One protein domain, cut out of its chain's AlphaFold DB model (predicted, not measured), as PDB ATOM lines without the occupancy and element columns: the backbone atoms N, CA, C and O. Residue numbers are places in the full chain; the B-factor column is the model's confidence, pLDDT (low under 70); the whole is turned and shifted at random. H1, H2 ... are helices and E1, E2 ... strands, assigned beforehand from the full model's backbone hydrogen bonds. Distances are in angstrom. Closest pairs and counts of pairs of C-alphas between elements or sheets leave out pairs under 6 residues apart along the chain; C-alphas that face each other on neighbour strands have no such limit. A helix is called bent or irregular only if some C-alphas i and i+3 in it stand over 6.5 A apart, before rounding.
ATOM      1  N   VAL A   2     101.674 161.727 174.184       32.06
ATOM      2  CA  VAL A   2     102.472 160.586 173.700       32.06
ATOM      3  C   VAL A   2     103.902 160.888 174.084       32.06
ATOM      4  O   VAL A   2     104.343 162.000 173.832       32.06
ATOM      5  N   GLU A   3     104.593 159.948 174.702       48.88
ATOM      6  CA  GLU A   3     105.701 160.259 175.596       48.88
ATOM      7  C   GLU A   3     106.842 159.260 175.408       48.88
ATOM      8  O   GLU A   3     106.842 158.224 176.060       48.88
ATOM      9  N   ILE A   4     107.813 159.540 174.525       44.94
ATOM     10  CA  ILE A   4     109.130 158.890 174.611       44.94
ATOM     11  C   ILE A   4     110.031 159.769 175.474       44.94
ATOM     12  O   ILE A   4     110.519 160.809 175.020       44.94
ATOM     13  N   HIS A   5     110.283 159.328 176.701       55.97
ATOM     14  CA  HIS A   5     111.195 160.002 177.621       55.97
ATOM     15  C   HIS A   5     112.426 159.154 177.839       55.97
ATOM     16  O   HIS A   5     112.339 157.967 178.156       55.97
ATOM     17  N   MET A   6     113.579 159.799 177.740       49.41
ATOM     18  CA  MET A   6     114.779 159.316 178.389       49.41
ATOM     19  C   MET A   6     114.950 160.096 179.681       49.41
ATOM     20  O   MET A   6     115.068 161.316 179.637       49.41
ATOM     21  N   VAL A   7     114.970 159.398 180.808       57.25
ATOM     22  CA  VAL A   7     115.129 159.980 182.141       57.25
ATOM     23  C   VAL A   7     116.468 159.512 182.703       57.25
ATOM     24  O   VAL A   7     116.689 158.314 182.879       57.25
ATOM     25  N   GLY A   8     117.374 160.448 182.978       44.53
ATOM     26  CA  GLY A   8     118.645 160.160 183.640       44.53
ATOM     27  C   GLY A   8     118.454 159.806 185.118       44.53
ATOM     28  O   GLY A   8     117.495 160.248 185.754       44.53
ATOM     29  N   GLY A   9     119.391 159.043 185.691       38.56
ATOM     30  CA  GLY A   9     119.311 158.512 187.062       38.56
ATOM     31  C   GLY A   9     119.017 159.534 188.172       38.56
ATOM     32  O   GLY A   9     118.373 159.206 189.167       38.56
ATOM     33  N   ALA A  10     119.425 160.791 187.984       38.56
ATOM     34  CA  ALA A  10     119.210 161.884 188.934       38.56
ATOM     35  C   ALA A  10     117.825 162.564 188.829       38.56
ATOM     36  O   ALA A  10     117.439 163.317 189.723       38.56
ATOM     37  N   SER A  11     117.055 162.308 187.766       50.88
ATOM     38  CA  SER A  11     115.950 163.179 187.337       50.88
ATOM     39  C   SER A  11     114.590 162.901 187.996       50.88
ATOM     40  O   SER A  11     113.597 163.545 187.664       50.88
ATOM     41  N   LEU A  12     114.513 162.003 188.983       54.62
ATOM     42  CA  LEU A  12     113.267 161.755 189.733       54.62
ATOM     43  C   LEU A  12     112.934 162.849 190.764       54.62
ATOM     44  O   LEU A  12     111.975 162.717 191.524       54.62
ATOM     45  N   LYS A  13     113.710 163.939 190.769       46.53
ATOM     46  CA  LYS A  13     113.450 165.187 191.492       46.53
ATOM     47  C   LYS A  13     113.368 166.374 190.509       46.53
ATOM     48  O   LYS A  13     114.254 167.213 190.448       46.53
ATOM     49  N   THR A  14     112.276 166.380 189.741       53.22
ATOM     50  CA  THR A  14     111.422 167.552 189.423       53.22
ATOM     51  C   THR A  14     111.993 168.730 188.611       53.22
ATOM     52  O   THR A  14     111.786 169.881 188.986       53.22
ATOM     53  N   HIS A  15     112.573 168.472 187.438       59.34
ATOM     54  CA  HIS A  15     112.579 169.455 186.340       59.34
ATOM     55  C   HIS A  15     112.023 168.819 185.061       59.34
ATOM     56  O   HIS A  15     112.245 167.633 184.817       59.34
ATOM     57  N   GLU A  16     111.272 169.589 184.269       68.88
ATOM     58  CA  GLU A  16     110.758 169.139 182.972       68.88
ATOM     59  C   GLU A  16     111.916 168.784 182.031       68.88
ATOM     60  O   GLU A  16     112.917 169.500 181.949       68.88
ATOM     61  N   LEU A  17     111.781 167.671 181.309       81.50
ATOM     62  CA  LEU A  17     112.768 167.270 180.313       81.50
ATOM     63  C   LEU A  17     112.696 168.189 179.094       81.50
ATOM     64  O   LEU A  17     111.614 168.430 178.553       81.50
ATOM     65  N   ASN A  18     113.854 168.647 178.614       86.94
ATOM     66  CA  ASN A  18     113.905 169.482 177.419       86.94
ATOM     67  C   ASN A  18     113.378 168.711 176.190       86.94
ATOM     68  O   ASN A  18     113.806 167.573 175.948       86.94
ATOM     69  N   PRO A  19     112.483 169.319 175.386       87.94
ATOM     70  CA  PRO A  19     112.039 168.736 174.127       87.94
ATOM     71  C   PRO A  19     113.202 168.578 173.148       87.94
ATOM     72  O   PRO A  19     113.979 169.512 172.962       87.94
ATOM     73  N   TYR A  20     113.274 167.445 172.451       87.38
ATOM     74  CA  TYR A  20     114.291 167.158 171.434       87.38
ATOM     75  C   TYR A  20     114.387 168.255 170.359       87.38
ATOM     76  O   TYR A  20     115.476 168.636 169.935       87.38
ATOM     77  N   LEU A  21     113.244 168.809 169.944       86.94
ATOM     78  CA  LEU A  21     113.196 169.866 168.929       86.94
ATOM     79  C   LEU A  21     113.629 171.245 169.451       86.94
ATOM     80  O   LEU A  21     113.842 172.162 168.659       86.94
ATOM     81  N   LYS A  22     113.822 171.407 170.763       85.75
ATOM     82  CA  LYS A  22     114.368 172.626 171.365       85.75
ATOM     83  C   LYS A  22     115.899 172.544 171.375       85.75
ATOM     84  O   LYS A  22     116.517 172.480 172.424       85.75
ATOM     85  N   ALA A  23     116.544 172.508 170.211       74.88
ATOM     86  CA  ALA A  23     117.977 172.198 170.138       74.88
ATOM     87  C   ALA A  23     118.904 173.273 170.753       74.88
ATOM     88  O   ALA A  23     119.921 172.936 171.357       74.88
ATOM     89  N   VAL A  24     118.577 174.561 170.615       81.31
ATOM     90  CA  VAL A  24     119.455 175.660 171.056       81.31
ATOM     91  C   VAL A  24     119.248 175.958 172.541       81.31
ATOM     92  O   VAL A  24     118.134 176.246 172.970       81.31
ATOM     93  N   GLY A  25     120.336 175.922 173.317       81.50
ATOM     94  CA  GLY A  25     120.329 176.257 174.746       81.50
ATOM     95  C   GLY A  25     119.725 175.187 175.662       81.50
ATOM     96  O   GLY A  25     119.600 175.431 176.860       81.50
ATOM     97  N   SER A  26     119.358 174.019 175.130       87.06
ATOM     98  CA  SER A  26     118.870 172.908 175.947       87.06
ATOM     99  C   SER A  26     120.002 172.157 176.627       87.06
ATOM    100  O   SER A  26     121.049 171.894 176.035       87.06
ATOM    101  N   ASP A  27     119.740 171.765 177.868       86.06
ATOM    102  CA  ASP A  27     120.550 170.811 178.608       86.06
ATOM    103  C   ASP A  27     119.832 169.459 178.634       86.06
ATOM    104  O   ASP A  27     118.708 169.353 179.130       86.06
ATOM    105  N   TYR A  28     120.480 168.439 178.077       87.44
ATOM    106  CA  TYR A  28     119.964 167.071 178.020       87.44
ATOM    107  C   TYR A  28     120.626 166.149 179.050       87.44
ATOM    108  O   TYR A  28     120.382 164.944 179.045       87.44
ATOM    109  N   SER A  29     121.440 166.697 179.959       78.62
ATOM    110  CA  SER A  29     122.169 165.938 180.982       78.62
ATOM    111  C   SER A  29     121.268 165.056 181.857       78.62
ATOM    112  O   SER A  29     121.670 163.963 182.252       78.62
ATOM    113  N   ASN A  30     120.035 165.503 182.113       78.12
ATOM    114  CA  ASN A  30     119.040 164.788 182.917       78.12
ATOM    115  C   ASN A  30     118.049 163.968 182.083       78.12
ATOM    116  O   ASN A  30     117.209 163.267 182.649       78.12
ATOM    117  N   GLY A  31     118.144 164.034 180.757       83.81
ATOM    118  CA  GLY A  31     117.214 163.375 179.859       83.81
ATOM    119  C   GLY A  31     116.744 164.252 178.707       83.81
ATOM    120  O   GLY A  31     117.059 165.436 178.607       83.81
ATOM    121  N   VAL A  32     115.955 163.644 177.829       87.38
ATOM    122  CA  VAL A  32     115.425 164.266 176.615       87.38
ATOM    123  C   VAL A  32     114.012 163.753 176.358       87.38
ATOM    124  O   VAL A  32     113.724 162.567 176.554       87.38
ATOM    125  N   ASN A  33     113.130 164.658 175.938       88.81
ATOM    126  CA  ASN A  33     111.742 164.359 175.620       88.81
ATOM    127  C   ASN A  33     111.513 164.356 174.099       88.81
ATOM    128  O   ASN A  33     111.647 165.394 173.451       88.81
ATOM    129  N   PHE A  34     111.148 163.207 173.534       87.00
ATOM    130  CA  PHE A  34     110.788 163.061 172.116       87.00
ATOM    131  C   PHE A  34     109.267 163.064 171.884       87.00
ATOM    132  O   PHE A  34     108.827 162.893 170.748       87.00
ATOM    133  N   ALA A  35     108.471 163.270 172.939       83.75
ATOM    134  CA  ALA A  35     107.024 163.437 172.878       83.75
ATOM    135  C   ALA A  35     106.615 164.501 171.861       83.75
ATOM    136  O   ALA A  35     107.108 165.631 171.895       83.75
ATOM    137  N   MET A  36     105.640 164.166 171.018       85.06
ATOM    138  CA  MET A  36     105.034 165.108 170.085       85.06
ATOM    139  C   MET A  36     103.507 165.036 170.174       85.06
ATOM    140  O   MET A  36     102.895 163.966 170.254       85.06
ATOM    141  N   ALA A  37     102.867 166.207 170.175       83.25
ATOM    142  CA  ALA A  37     101.414 166.299 170.153       83.25
ATOM    143  C   ALA A  37     100.861 165.697 168.850       83.25
ATOM    144  O   ALA A  37     101.426 165.881 167.773       83.25
ATOM    145  N   GLY A  38      99.752 164.961 168.952       81.44
ATOM    146  CA  GLY A  38      99.129 164.308 167.798       81.44
ATOM    147  C   GLY A  38      99.903 163.113 167.233       81.44
ATOM    148  O   GLY A  38      99.546 162.614 166.171       81.44
ATOM    149  N   SER A  39     100.956 162.630 167.896       85.25
ATOM    150  CA  SER A  39     101.644 161.403 167.492       85.25
ATOM    151  C   SER A  39     100.734 160.184 167.536       85.25
ATOM    152  O   SER A  39      99.986 159.995 168.494       85.25
ATOM    153  N   THR A  40     100.840 159.335 166.524       80.56
ATOM    154  CA  THR A  40     100.081 158.089 166.398       80.56
ATOM    155  C   THR A  40     101.022 156.897 166.348       80.56
ATOM    156  O   THR A  40     102.206 157.022 166.031       80.56
ATOM    157  N   VAL A  41     100.509 155.716 166.642       74.44
ATOM    158  CA  VAL A  41     101.191 154.472 166.291       74.44
ATOM    159  C   VAL A  41     101.170 154.313 164.776       74.44
ATOM    160  O   VAL A  41     102.209 154.052 164.169       74.44
ATOM    161  N   SER A  42      99.997 154.531 164.176       70.81
ATOM    162  CA  SER A  42      99.769 154.391 162.745       70.81
ATOM    163  C   SER A  42     100.635 155.341 161.932       70.81
ATOM    164  O   SER A  42     100.682 156.550 162.181       70.81
ATOM    165  N   HIS A  43     101.286 154.792 160.910       71.25
ATOM    166  CA  HIS A  43     102.064 155.561 159.947       71.25
ATOM    167  C   HIS A  43     101.147 156.422 159.065       71.25
ATOM    168  O   HIS A  43     100.059 156.002 158.682       71.25
ATOM    169  N   GLY A  44     101.606 157.622 158.703       66.69
ATOM    170  CA  GLY A  44     100.942 158.473 157.706       66.69
ATOM    171  C   GLY A  44      99.715 159.246 158.200       66.69
ATOM    172  O   GLY A  44      99.242 160.123 157.484       66.69
ATOM    173  N   VAL A  45      99.230 158.981 159.417       71.44
ATOM    174  CA  VAL A  45      98.195 159.804 160.075       71.44
ATOM    175  C   VAL A  45      98.820 161.045 160.712       71.44
ATOM    176  O   VAL A  45      98.288 162.146 160.602       71.44
ATOM    177  N   SER A  46      99.979 160.868 161.344       79.31
ATOM    178  CA  SER A  46     100.771 161.931 161.956       79.31
ATOM    179  C   SER A  46     102.176 161.949 161.356       79.31
ATOM    180  O   SER A  46     102.754 160.876 161.154       79.31
ATOM    181  N   PRO A  47     102.781 163.129 161.119       83.00
ATOM    182  CA  PRO A  47     104.190 163.219 160.732       83.00
ATOM    183  C   PRO A  47     105.140 162.758 161.851       83.00
ATOM    184  O   PRO A  47     106.329 162.576 161.607       83.00
ATOM    185  N   TYR A  48     104.625 162.551 163.066       84.56
ATOM    186  CA  TYR A  48     105.376 162.122 164.243       84.56
ATOM    187  C   TYR A  48     104.922 160.745 164.739       84.56
ATOM    188  O   TYR A  48     104.799 160.519 165.949       84.56
ATOM    189  N   SER A  49     104.636 159.825 163.815       81.88
ATOM    190  CA  SER A  49     104.279 158.449 164.157       81.88
ATOM    191  C   SER A  49     105.389 157.742 164.946       81.88
ATOM    192  O   SER A  49     106.542 158.187 164.951       81.88
ATOM    193  N   LEU A  50     105.061 156.643 165.633       75.31
ATOM    194  CA  LEU A  50     105.994 155.953 166.532       75.31
ATOM    195  C   LEU A  50     107.351 155.672 165.873       75.31
ATOM    196  O   LEU A  50     108.395 155.994 166.429       75.31
ATOM    197  N   ASN A  51     107.351 155.130 164.656       73.88
ATOM    198  CA  ASN A  51     108.581 154.858 163.913       73.88
ATOM    199  C   ASN A  51     109.449 156.112 163.705       73.88
ATOM    200  O   ASN A  51     110.671 156.015 163.770       73.88
ATOM    201  N   VAL A  52     108.836 157.278 163.482       82.56
ATOM    202  CA  VAL A  52     109.549 158.546 163.293       82.56
ATOM    203  C   VAL A  52     110.195 158.979 164.603       82.56
ATOM    204  O   VAL A  52     111.367 159.341 164.602       82.56
ATOM    205  N   GLN A  53     109.477 158.891 165.726       81.19
ATOM    206  CA  GLN A  53     110.045 159.213 167.041       81.19
ATOM    207  C   GLN A  53     111.193 158.264 167.418       81.19
ATOM    208  O   GLN A  53     112.207 158.687 167.971       81.19
ATOM    209  N   VAL A  54     111.081 156.982 167.057       76.94
ATOM    210  CA  VAL A  54     112.166 156.005 167.225       76.94
ATOM    211  C   VAL A  54     113.380 156.377 166.376       76.94
ATOM    212  O   VAL A  54     114.503 156.360 166.879       76.94
ATOM    213  N   ASP A  55     113.174 156.752 165.115       81.19
ATOM    214  CA  ASP A  55     114.257 157.180 164.230       81.19
ATOM    215  C   ASP A  55     114.930 158.468 164.730       81.19
ATOM    216  O   ASP A  55     116.158 158.574 164.690       81.19
ATOM    217  N   GLN A  56     114.159 159.410 165.285       86.94
ATOM    218  CA  GLN A  56     114.682 160.609 165.950       86.94
ATOM    219  C   GLN A  56     115.568 160.251 167.148       86.94
ATOM    220  O   GLN A  56     116.678 160.773 167.267       86.94
ATOM    221  N   PHE A  57     115.122 159.328 168.002       84.75
ATOM    222  CA  PHE A  57     115.912 158.856 169.138       84.75
ATOM    223  C   PHE A  57     117.220 158.180 168.695       84.75
ATOM    224  O   PHE A  57     118.294 158.516 169.202       84.75
ATOM    225  N   VAL A  58     117.155 157.259 167.727       81.25
ATOM    226  CA  VAL A  58     118.342 156.561 167.202       81.25
ATOM    227  C   VAL A  58     119.335 157.558 166.608       81.25
ATOM    228  O   VAL A  58     120.533 157.479 166.889       81.25
ATOM    229  N   TYR A  59     118.843 158.527 165.834       86.81
ATOM    230  CA  TYR A  59     119.667 159.593 165.274       86.81
ATOM    231  C   TYR A  59     120.349 160.422 166.371       86.81
ATOM    232  O   TYR A  59     121.568 160.604 166.329       86.81
ATOM    233  N   PHE A  60     119.590 160.873 167.377       88.44
ATOM    234  CA  PHE A  60     120.105 161.652 168.505       88.44
ATOM    235  C   PHE A  60     121.189 160.899 169.282       88.44
ATOM    236  O   PHE A  60     122.247 161.465 169.575       88.44
ATOM    237  N   LYS A  61     120.963 159.613 169.579       84.69
ATOM    238  CA  LYS A  61     121.940 158.772 170.276       84.69
ATOM    239  C   LYS A  61     123.223 158.625 169.472       84.69
ATOM    240  O   LYS A  61     124.297 158.904 170.000       84.69
ATOM    241  N   ARG A  62     123.118 158.234 168.198       86.25
ATOM    242  CA  ARG A  62     124.283 158.071 167.319       86.25
ATOM    243  C   ARG A  62     125.093 159.361 167.250       86.25
ATOM    244  O   ARG A  62     126.292 159.338 167.500       86.25
ATOM    245  N   ARG A  63     124.432 160.498 167.007       90.50
ATOM    246  CA  ARG A  63     125.120 161.786 166.898       90.50
ATOM    247  C   ARG A  63     125.783 162.215 168.207       90.50
ATOM    248  O   ARG A  63     126.857 162.806 168.178       90.50
ATOM    249  N   SER A  64     125.164 161.905 169.345       89.12
ATOM    250  CA  SER A  64     125.748 162.181 170.661       89.12
ATOM    251  C   SER A  64     127.035 161.389 170.894       89.12
ATOM    252  O   SER A  64     128.005 161.954 171.392       89.12
ATOM    253  N   LEU A  65     127.063 160.113 170.499       87.50
ATOM    254  CA  LEU A  65     128.239 159.251 170.637       87.50
ATOM    255  C   LEU A  65     129.359 159.630 169.656       87.50
ATOM    256  O   LEU A  65     130.504 159.732 170.080       87.50
ATOM    257  N   GLU A  66     129.033 159.949 168.398       91.31
ATOM    258  CA  GLU A  66     130.008 160.451 167.410       91.31
ATOM    259  C   GLU A  66     130.739 161.711 167.906       91.31
ATOM    260  O   GLU A  66     131.947 161.849 167.730       91.31
ATOM    261  N   LEU A  67     130.021 162.647 168.540       90.88
ATOM    262  CA  LEU A  67     130.640 163.847 169.114       90.88
ATOM    263  C   LEU A  67     131.647 163.488 170.214       90.88
ATOM    264  O   LEU A  67     132.730 164.067 170.256       90.88
ATOM    265  N   ILE A  68     131.309 162.519 171.066       89.94
ATOM    266  CA  ILE A  68     132.184 162.053 172.150       89.94
ATOM    267  C   ILE A  68     133.443 161.384 171.586       89.94
ATOM    268  O   ILE A  68     134.538 161.644 172.080       89.94
ATOM    269  N   GLU A  69     133.318 160.574 170.534       91.75
ATOM    270  CA  GLU A  69     134.460 159.942 169.854       91.75
ATOM    271  C   GLU A  69     135.422 160.966 169.238       91.75
ATOM    272  O   GLU A  69     136.633 160.751 169.219       91.75
ATOM    273  N   LEU A  70     134.903 162.118 168.804       94.19
ATOM    274  CA  LEU A  70     135.694 163.251 168.314       94.19
ATOM    275  C   LEU A  70     136.305 164.111 169.438       94.19
ATOM    276  O   LEU A  70     136.894 165.154 169.157       94.19
ATOM    277  N   GLY A  71     136.152 163.720 170.707       92.56
ATOM    278  CA  GLY A  71     136.620 164.487 171.865       92.56
ATOM    279  C   GLY A  71     135.774 165.726 172.178       92.56
ATOM    280  O   GLY A  71     136.188 166.572 172.972       92.56
ATOM    281  N   LEU A  72     134.593 165.858 171.566       91.75
ATOM    282  CA  LEU A  72     133.647 166.940 171.827       91.75
ATOM    283  C   LEU A  72     132.649 166.540 172.920       91.75
ATOM    284  O   LEU A  72     132.375 165.365 173.168       91.75
ATOM    285  N   LYS A  73     132.046 167.539 173.568       86.25
ATOM    286  CA  LYS A  73     130.966 167.301 174.530       86.25
ATOM    287  C   LYS A  73     129.690 166.892 173.785       86.25
ATOM    288  O   LYS A  73     129.089 167.709 173.089       86.25
ATOM    289  N   GLY A  74     129.271 165.641 173.957       85.38
ATOM    290  CA  GLY A  74     127.968 165.159 173.493       85.38
ATOM    291  C   GLY A  74     126.803 165.679 174.360       85.38
ATOM    292  O   GLY A  74     127.010 165.968 175.540       85.38
ATOM    293  N   PRO A  75     125.575 165.770 173.811       86.75
ATOM    294  CA  PRO A  75     124.360 166.118 174.559       86.75
ATOM    295  C   PRO A  75     124.077 165.210 175.764       86.75
ATOM    296  O   PRO A  75     123.632 165.685 176.806       86.75
ATOM    297  N   VAL A  76     124.344 163.910 175.617       86.38
ATOM    298  CA  VAL A  76     124.180 162.873 176.645       86.38
ATOM    299  C   VAL A  76     125.417 161.976 176.610       86.38
ATOM    300  O   VAL A  76     125.887 161.622 175.525       86.38
ATOM    301  N   SER A  77     125.967 161.626 177.777       85.19
ATOM    302  CA  SER A  77     127.151 160.762 177.862       85.19
ATOM    303  C   SER A  77     126.820 159.302 177.554       85.19
ATOM    304  O   SER A  77     125.665 158.876 177.616       85.19
ATOM    305  N   LYS A  78     127.854 158.499 177.276       81.94
ATOM    306  CA  LYS A  78     127.702 157.050 177.114       81.94
ATOM    307  C   LYS A  78     127.075 156.404 178.356       81.94
ATOM    308  O   LYS A  78     126.106 155.662 178.205       81.94
ATOM    309  N   GLU A  79     127.541 156.743 179.565       81.56
ATOM    310  CA  GLU A  79     126.917 156.233 180.796       81.56
ATOM    311  C   GLU A  79     125.483 156.745 180.972       81.56
ATOM    312  O   GLU A  79     124.646 156.030 181.521       81.56
ATOM    313  N   GLY A  80     125.182 157.957 180.495       80.38
ATOM    314  CA  GLY A  80     123.832 158.512 180.492       80.38
ATOM    315  C   GLY A  80     122.865 157.644 179.688       80.38
ATOM    316  O   GLY A  80     121.816 157.271 180.201       80.38
ATOM    317  N   PHE A  81     123.241 157.240 178.471       80.88
ATOM    318  CA  PHE A  81     122.434 156.313 177.669       80.88
ATOM    319  C   PHE A  81     122.338 154.909 178.287       80.88
ATOM    320  O   PHE A  81     121.309 154.250 178.137       80.88
ATOM    321  N   GLU A  82     123.392 154.426 178.943       77.06
ATOM    322  CA  GLU A  82     123.421 153.086 179.547       77.06
ATOM    323  C   GLU A  82     122.563 152.986 180.816       77.06
ATOM    324  O   GLU A  82     121.949 151.948 181.048       77.06
ATOM    325  N   ASN A  83     122.486 154.060 181.606       75.44
ATOM    326  CA  ASN A  83     121.781 154.082 182.894       75.44
ATOM    327  C   ASN A  83     120.430 154.817 182.851       75.44
ATOM    328  O   ASN A  83     119.806 155.024 183.894       75.44
ATOM    329  N   ALA A  84     119.984 155.251 181.672       77.81
ATOM    330  CA  ALA A  84     118.709 155.939 181.526       77.81
ATOM    331  C   ALA A  84     117.510 154.992 181.666       77.81
ATOM    332  O   ALA A  84     117.527 153.847 181.207       77.81
ATOM    333  N   LEU A  85     116.420 155.522 182.219       77.94
ATOM    334  CA  LEU A  85     115.091 154.938 182.089       77.94
ATOM    335  C   LEU A  85     114.461 155.427 180.783       77.94
ATOM    336  O   LEU A  85     114.361 156.631 180.549       77.94
ATOM    337  N   TYR A  86     114.009 154.486 179.960       77.94
ATOM    338  CA  TYR A  86     113.282 154.758 178.726       77.94
ATOM    339  C   TYR A  86     111.795 154.492 178.960       77.94
ATOM    340  O   TYR A  86     111.416 153.371 179.299       77.94
ATOM    341  N   MET A  87     110.956 155.510 178.792       77.94
ATOM    342  CA  MET A  87     109.499 155.411 178.905       77.94
ATOM    343  C   MET A  87     108.861 155.694 177.547       77.94
ATOM    344  O   MET A  87     109.365 156.537 176.816       77.94
ATOM    345  N   MET A  88     107.788 154.970 177.218       76.19
ATOM    346  CA  MET A  88     106.998 155.135 175.996       76.19
ATOM    347  C   MET A  88     105.503 155.037 176.338       76.19
ATOM    348  O   MET A  88     105.051 153.965 176.735       76.19
ATOM    349  N   ASP A  89     104.741 156.118 176.166       77.94
ATOM    350  CA  ASP A  89     103.263 156.104 176.141       77.94
ATOM    351  C   ASP A  89     102.783 156.494 174.740       77.94
ATOM    352  O   ASP A  89     103.174 157.541 174.232       77.94
ATOM    353  N   ILE A  90     101.983 155.656 174.078       76.50
ATOM    354  CA  ILE A  90     101.495 155.890 172.712       76.50
ATOM    355  C   ILE A  90     100.223 155.080 172.421       76.50
ATOM    356  O   ILE A  90      99.931 154.098 173.098       76.50
ATOM    357  N   GLY A  91      99.455 155.482 171.403       74.19
ATOM    358  CA  GLY A  91      98.223 154.799 170.980       74.19
ATOM    359  C   GLY A  91      96.936 155.527 171.364       74.19
ATOM    360  O   GLY A  91      95.886 155.276 170.779       74.19
ATOM    361  N   HIS A  92      96.991 156.472 172.309       77.75
ATOM    362  CA  HIS A  92      95.797 157.206 172.734       77.75
ATOM    363  C   HIS A  92      95.193 158.066 171.613       77.75
ATOM    364  O   HIS A  92      93.975 158.119 171.475       77.75
ATOM    365  N   ASN A  93      96.028 158.706 170.788       80.50
ATOM    366  CA  ASN A  93      95.551 159.493 169.647       80.50
ATOM    367  C   ASN A  93      94.940 158.603 168.558       80.50
ATOM    368  O   ASN A  93      93.962 158.996 167.930       80.50
ATOM    369  N   ASP A  94      95.473 157.395 168.364       80.88
ATOM    370  CA  ASP A  94      94.914 156.403 167.453       80.88
ATOM    371  C   ASP A  94      93.509 155.993 167.914       80.88
ATOM    372  O   ASP A  94      92.557 156.056 167.137       80.88
ATOM    373  N   VAL A  95      93.357 155.668 169.204       77.31
ATOM    374  CA  VAL A  95      92.060 155.360 169.833       77.31
ATOM    375  C   VAL A  95      91.096 156.534 169.694       77.31
ATOM    376  O   VAL A  95      89.975 156.343 169.228       77.31
ATOM    377  N   ALA A  96      91.527 157.750 170.038       78.81
ATOM    378  CA  ALA A  96      90.712 158.948 169.878       78.81
ATOM    379  C   ALA A  96      90.260 159.111 168.420       78.81
ATOM    380  O   ALA A  96      89.081 159.346 168.171       78.81
ATOM    381  N   GLY A  97      91.150 158.897 167.449       79.62
ATOM    382  CA  GLY A  97      90.817 158.900 166.027       79.62
ATOM    383  C   GLY A  97      89.741 157.874 165.654       79.62
ATOM    384  O   GLY A  97      88.834 158.197 164.890       79.62
ATOM    385  N   VAL A  98      89.776 156.664 166.225       79.69
ATOM    386  CA  VAL A  98      88.723 155.647 166.022       79.69
ATOM    387  C   VAL A  98      87.380 156.105 166.565       79.69
ATOM    388  O   VAL A  98      86.372 155.943 165.877       79.69
ATOM    389  N   MET A  99      87.359 156.717 167.746       77.19
ATOM    390  CA  MET A  99      86.122 157.183 168.383       77.19
ATOM    391  C   MET A  99      85.401 158.274 167.572       77.19
ATOM    392  O   MET A  99      84.204 158.468 167.751       77.19
ATOM    393  N   HIS A 100      86.092 158.938 166.640       78.19
ATOM    394  CA  HIS A 100      85.500 159.894 165.693       78.19
ATOM    395  C   HIS A 100      84.931 159.238 164.422       78.19
ATOM    396  O   HIS A 100      84.460 159.931 163.520       78.19
ATOM    397  N   THR A 101      84.980 157.910 164.315       79.38
ATOM    398  CA  THR A 101      84.415 157.153 163.188       79.38
ATOM    399  C   THR A 101      83.110 156.462 163.586       79.38
ATOM    400  O   THR A 101      82.870 156.282 164.782       79.38
ATOM    401  N   PRO A 102      82.257 156.063 162.620       84.69
ATOM    402  CA  PRO A 102      81.051 155.294 162.913       84.69
ATOM    403  C   PRO A 102      81.343 154.057 163.779       84.69
ATOM    404  O   PRO A 102      82.317 153.336 163.545       84.69
ATOM    405  N   SER A 103      80.510 153.832 164.800       83.50
ATOM    406  CA  SER A 103      80.729 152.816 165.843       83.50
ATOM    407  C   SER A 103      80.799 151.382 165.320       83.50
ATOM    408  O   SER A 103      81.470 150.541 165.909       83.50
ATOM    409  N   ASP A 104      80.157 151.101 164.189       88.06
ATOM    410  CA  ASP A 104      80.215 149.814 163.490       88.06
ATOM    411  C   ASP A 104      81.612 149.497 162.919       88.06
ATOM    412  O   ASP A 104      81.917 148.342 162.617       88.06
ATOM    413  N   GLN A 105      82.498 150.495 162.813       82.81
ATOM    414  CA  GLN A 105      83.874 150.330 162.336       82.81
ATOM    415  C   GLN A 105      84.910 150.185 163.458       82.81
ATOM    416  O   GLN A 105      86.071 149.864 163.169       82.81
ATOM    417  N   TRP A 106      84.529 150.426 164.716       84.56
ATOM    418  CA  TRP A 106      85.468 150.521 165.837       84.56
ATOM    419  C   TRP A 106      86.285 149.248 166.024       84.56
ATOM    420  O   TRP A 106      87.512 149.303 166.026       84.56
ATOM    421  N   ASP A 107      85.630 148.090 166.066       80.44
ATOM    422  CA  ASP A 107      86.283 146.789 166.231       80.44
ATOM    423  C   ASP A 107      87.381 146.528 165.193       80.44
ATOM    424  O   ASP A 107      88.468 146.040 165.512       80.44
ATOM    425  N   LYS A 108      87.106 146.857 163.924       83.94
ATOM    426  CA  LYS A 108      88.065 146.687 162.826       83.94
ATOM    427  C   LYS A 108      89.264 147.617 163.006       83.94
ATOM    428  O   LYS A 108      90.401 147.170 162.865       83.94
ATOM    429  N   LYS A 109      89.016 148.887 163.328       78.88
ATOM    430  CA  LYS A 109      90.065 149.902 163.490       78.88
ATOM    431  C   LYS A 109      90.914 149.667 164.742       78.88
ATOM    432  O   LYS A 109      92.133 149.771 164.663       78.88
ATOM    433  N   PHE A 110      90.315 149.260 165.862       78.69
ATOM    434  CA  PHE A 110      91.064 148.895 167.066       78.69
ATOM    435  C   PHE A 110      91.995 147.709 166.825       78.69
ATOM    436  O   PHE A 110      93.160 147.764 167.211       78.69
ATOM    437  N   ARG A 111      91.530 146.662 166.130       80.88
ATOM    438  CA  ARG A 111      92.396 145.530 165.757       80.88
ATOM    439  C   ARG A 111      93.576 145.961 164.884       80.88
ATOM    440  O   ARG A 111      94.683 145.478 165.098       80.88
ATOM    441  N   GLN A 112      93.353 146.881 163.944       79.81
ATOM    442  CA  GLN A 112      94.422 147.442 163.119       79.81
ATOM    443  C   GLN A 112      95.461 148.190 163.970       79.81
ATOM    444  O   GLN A 112      96.645 147.882 163.873       79.81
ATOM    445  N   ILE A 113      95.026 149.087 164.860       72.44
ATOM    446  CA  ILE A 113      95.924 149.836 165.756       72.44
ATOM    447  C   ILE A 113      96.736 148.888 166.634       72.44
ATOM    448  O   ILE A 113      97.943 149.052 166.755       72.44
ATOM    449  N   VAL A 114      96.112 147.863 167.222       72.44
ATOM    450  CA  VAL A 114      96.828 146.877 168.047       72.44
ATOM    451  C   VAL A 114      97.878 146.118 167.228       72.44
ATOM    452  O   VAL A 114      98.984 145.888 167.720       72.44
ATOM    453  N   SER A 115      97.571 145.757 165.978       74.69
ATOM    454  CA  SER A 115      98.550 145.134 165.080       74.69
ATOM    455  C   SER A 115      99.722 146.068 164.794       74.69
ATOM    456  O   SER A 115     100.870 145.647 164.907       74.69
ATOM    457  N   GLU A 116      99.440 147.334 164.490       68.06
ATOM    458  CA  GLU A 116     100.448 148.357 164.207       68.06
ATOM    459  C   GLU A 116     101.285 148.700 165.445       68.06
ATOM    460  O   GLU A 116     102.489 148.899 165.317       68.06
ATOM    461  N   ILE A 117     100.706 148.669 166.654       61.94
ATOM    462  CA  ILE A 117     101.457 148.746 167.920       61.94
ATOM    463  C   ILE A 117     102.423 147.569 167.981       61.94
ATOM    464  O   ILE A 117     103.602 147.749 168.269       61.94
ATOM    465  N   GLY A 118     101.946 146.363 167.670       62.78
ATOM    466  CA  GLY A 118     102.779 145.169 167.602       62.78
ATOM    467  C   GLY A 118     103.921 145.297 166.592       62.78
ATOM    468  O   GLY A 118     105.056 144.947 166.916       62.78
ATOM    469  N   ASP A 119     103.653 145.811 165.391       67.75
ATOM    470  CA  ASP A 119     104.662 146.048 164.352       67.75
ATOM    471  C   ASP A 119     105.656 147.130 164.750       67.75
ATOM    472  O   ASP A 119     106.857 146.947 164.579       67.75
ATOM    473  N   ALA A 120     105.187 148.228 165.335       59.72
ATOM    474  CA  ALA A 120     106.034 149.317 165.780       59.72
ATOM    475  C   ALA A 120     106.879 148.914 166.995       59.72
ATOM    476  O   ALA A 120     108.049 149.267 167.045       59.72
ATOM    477  N   ILE A 121     106.355 148.096 167.916       57.78
ATOM    478  CA  ILE A 121     107.141 147.457 168.979       57.78
ATOM    479  C   ILE A 121     108.163 146.498 168.372       57.78
ATOM    480  O   ILE A 121     109.312 146.507 168.793       57.78
ATOM    481  N   ARG A 122     107.803 145.685 167.370       59.88
ATOM    482  CA  ARG A 122     108.764 144.809 166.674       59.88
ATOM    483  C   ARG A 122     109.843 145.610 165.953       59.88
ATOM    484  O   ARG A 122     111.006 145.239 166.032       59.88
ATOM    485  N   ALA A 123     109.484 146.700 165.282       60.56
ATOM    486  CA  ALA A 123     110.397 147.582 164.567       60.56
ATOM    487  C   ALA A 123     111.266 148.390 165.530       60.56
ATOM    488  O   ALA A 123     112.455 148.532 165.278       60.56
ATOM    489  N   PHE A 124     110.713 148.861 166.649       55.62
ATOM    490  CA  PHE A 124     111.461 149.455 167.750       55.62
ATOM    491  C   PHE A 124     112.424 148.433 168.325       55.62
ATOM    492  O   PHE A 124     113.613 148.686 168.331       55.62
ATOM    493  N   ASN A 125     111.950 147.244 168.692       52.81
ATOM    494  CA  ASN A 125     112.784 146.157 169.185       52.81
ATOM    495  C   ASN A 125     113.817 145.716 168.156       52.81
ATOM    496  O   ASN A 125     114.873 145.278 168.575       52.81
ATOM    497  N   LYS A 126     113.554 145.834 166.846       58.25
ATOM    498  CA  LYS A 126     114.503 145.533 165.770       58.25
ATOM    499  C   LYS A 126     115.506 146.659 165.533       58.25
ATOM    500  O   LYS A 126     116.671 146.363 165.385       58.25
ATOM    501  N   LYS A 127     115.107 147.929 165.509       57.81
ATOM    502  CA  LYS A 127     116.022 149.081 165.385       57.81
ATOM    503  C   LYS A 127     116.861 149.238 166.644       57.81
ATOM    504  O   LYS A 127     118.055 149.486 166.555       57.81
ATOM    505  N   LEU A 128     116.238 149.007 167.798       49.41
ATOM    506  CA  LEU A 128     116.918 148.709 169.041       49.41
ATOM    507  C   LEU A 128     117.805 147.494 168.791       49.41
ATOM    508  O   LEU A 128     118.987 147.670 168.938       49.41
ATOM    509  N   SER A 129     117.318 146.353 168.285       41.56
ATOM    510  CA  SER A 129     118.121 145.143 168.010       41.56
ATOM    511  C   SER A 129     119.323 145.366 167.087       41.56
ATOM    512  O   SER A 129     120.320 144.692 167.268       41.56
ATOM    513  N   ASP A 130     119.236 146.263 166.110       50.25
ATOM    514  CA  ASP A 130     120.272 146.558 165.119       50.25
ATOM    515  C   ASP A 130     121.285 147.551 165.723       50.25
ATOM    516  O   ASP A 130     122.491 147.365 165.608       50.25
ATOM    517  N   LEU A 131     120.805 148.520 166.517       45.59
ATOM    518  CA  LEU A 131     121.607 149.230 167.526       45.59
ATOM    519  C   LEU A 131     122.130 148.251 168.611       45.59
ATOM    520  O   LEU A 131     123.067 148.558 169.346       45.59
ATOM    521  N   CYS A 132     121.531 147.059 168.704       37.44
ATOM    522  CA  CYS A 132     121.846 145.977 169.618       37.44
ATOM    523  C   CYS A 132     122.599 144.811 169.012       37.44
ATOM    524  O   CYS A 132     122.768 143.861 169.742       37.44
ATOM    525  N   ASP A 133     123.154 144.798 167.812       43.12
ATOM    526  CA  ASP A 133     124.209 143.788 167.611       43.12
ATOM    527  C   ASP A 133     125.476 144.199 168.410       43.12
ATOM    528  O   ASP A 133     126.225 143.349 168.885       43.12
ATOM    529  N   GLU A 134     125.587 145.487 168.772       40.69
ATOM    530  CA  GLU A 134     126.505 146.035 169.788       40.69
ATOM    531  C   GLU A 134     125.950 145.958 171.235       40.69
ATOM    532  O   GLU A 134     126.657 145.669 172.199       40.69
ATOM    533  N   VAL A 135     124.645 146.187 171.398       39.12
ATOM    534  CA  VAL A 135     123.913 146.252 172.681       39.12
ATOM    535  C   VAL A 135     123.252 144.908 173.108       39.12
ATOM    536  O   VAL A 135     122.934 144.751 174.275       39.12
ATOM    537  N   ARG A 136     123.146 143.855 172.281       37.53
ATOM    538  CA  ARG A 136     122.701 142.465 172.621       37.53
ATOM    539  C   ARG A 136     123.747 141.756 173.460       37.53
ATOM    540  O   ARG A 136     123.408 140.869 174.239       37.53
ATOM    541  N   LEU A 137     125.005 142.179 173.341       43.06
ATOM    542  CA  LEU A 137     126.055 141.835 174.292       43.06
ATOM    543  C   LEU A 137     125.806 142.468 175.682       43.06
ATOM    544  O   LEU A 137     126.415 142.015 176.644       43.06
ATOM    545  N   ARG A 138     124.900 143.459 175.815       44.16
ATOM    546  CA  ARG A 138     124.643 144.239 177.048       44.16
ATOM    547  C   ARG A 138     123.182 144.290 177.564       44.16
ATOM    548  O   ARG A 138     123.003 144.487 178.755       44.16
ATOM    549  N   LEU A 139     122.132 144.063 176.761       45.47
ATOM    550  CA  LEU A 139     120.715 144.040 177.210       45.47
ATOM    551  C   LEU A 139     120.254 142.683 177.738       45.47
ATOM    552  O   LEU A 139     119.076 142.527 178.055       45.47
ATOM    553  N   LYS A 140     121.157 141.709 177.892       48.84
ATOM    554  CA  LYS A 140     120.857 140.538 178.729       48.84
ATOM    555  C   LYS A 140     120.391 140.949 180.138       48.84
ATOM    556  O   LYS A 140     119.632 140.203 180.742       48.84
ATOM    557  N   ASP A 141     120.764 142.155 180.580       55.00
ATOM    558  CA  ASP A 141     120.452 142.714 181.898       55.00
ATOM    559  C   ASP A 141     119.410 143.858 181.871       55.00
ATOM    560  O   ASP A 141     119.184 144.519 182.887       55.00
ATOM    561  N   ALA A 142     118.759 144.135 180.732       61.38
ATOM    562  CA  ALA A 142     117.771 145.214 180.665       61.38
ATOM    563  C   ALA A 142     116.428 144.823 181.276       61.38
ATOM    564  O   ALA A 142     115.826 143.806 180.933       61.38
ATOM    565  N   THR A 143     115.920 145.689 182.150       71.38
ATOM    566  CA  THR A 143     114.611 145.507 182.777       71.38
ATOM    567  C   THR A 143     113.543 146.223 181.955       71.38
ATOM    568  O   THR A 143     113.462 147.449 181.969       71.38
TER     569      THR A 143
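This is residues 2 to 143 of the 246 residues of an uncharacterized protein of Triticum turgidum subsp. durum (UniProt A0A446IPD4). An elongated domain: a small sheet of three short strands, E2, E1 and E3, is only grazed by helix H1, while the long helix H4, 44.2 A from first to last C-alpha, runs the same way as H1, away from the sheet, and touches the beginning of H1 with its residues 120 to 124. H3 leads away from the sheet beyond E3, and H4 folds back from it as a helical hairpin; this hairpin makes one end of the long axis, and the end of H1 makes the other. The 142 printed residues hold, in chain order, E1, E2, H1, H2, E3, H3 and H4, the class is mostly helix, and the sheet, in the order E2, E1, E3, is antiparallel. The whole is compact by its radius of gyration of the C-alphas, 16.8 A, with spans of 58 by 34 by 26 A.

E1 is residues 3 to 7, 11.5 A long, beginning at C-alpha 3 at (105.701, 160.259, 175.596). E2 is residues 31 to 33, 7.0 A. H1 is residues 50 to 69, 28.9 A, and H2 residues 78 to 83, 8.8 A. E3 is residues 85 to 89, 13.3 A, and H3 residues 92 to 99, 10.6 A. H4, residues 103 to 135, is 44.2 A long and ends at C-alpha 135 at (123.913, 146.252, 172.681). H4 is irregular, with C-alphas 104 and 107 7.3 A apart, and has a kink of 33 degrees near residue 129.

E1 is the inner strand. E1 and E3 are antiparallel at 170 degrees, with N 5 and O 87 2.9 A apart, within hydrogen-bond range. E1 and E2 form a hairpin, antiparallel at 171 degrees, with N 6 and O 32 3.0 A apart, also within that range. E2, H1 and H2, and E3 form a split strand-helix-strand unit, two strands running the same way with E1 between them in the sheet; its crossover is right-handed. H1 is on the sheet but only grazes it, with residues 50 to 60; the closest C-alphas of E1 and H1, those of Ile 4 and Gln 53, are 7.6 A apart. H2 also only grazes the sheet, with residues 80 to 83. H1 and H2 are close but not clearly touching, closest at the C-alphas of Leu 65 and Lys 78, 6.9 A. H1 touches H4 with residues 50 to 54 alone, closest at the C-alphas of Asn 51 and Ala 120, 6.4 A, at a shallow tilt of 16 degrees, the same way. H3 and H4 form a helical hairpin and touch, closest at the C-alphas of Val 98 and Trp 106, 6.1 A, at a shallow tilt of 21 degrees, opposite ways. H3 and H4 are not on the sheet. Every O i to N i+4 pair is within hydrogen-bond range in H1, H2 and H3, and 25 of 29 are in H4.

The two C-alphas farthest apart, those of Gly 71 and Asp 104, are 58.9 A apart. The printed part, residues 2 to 143, has no cut. The links from E1 to E2 and from E2 to H1 are long, with 23 and 16 residues. The mean pLDDT of the printed part is 72.8, and 43 residues are under 70: residues 2 to 16, residue 44 and residues 116 to 142.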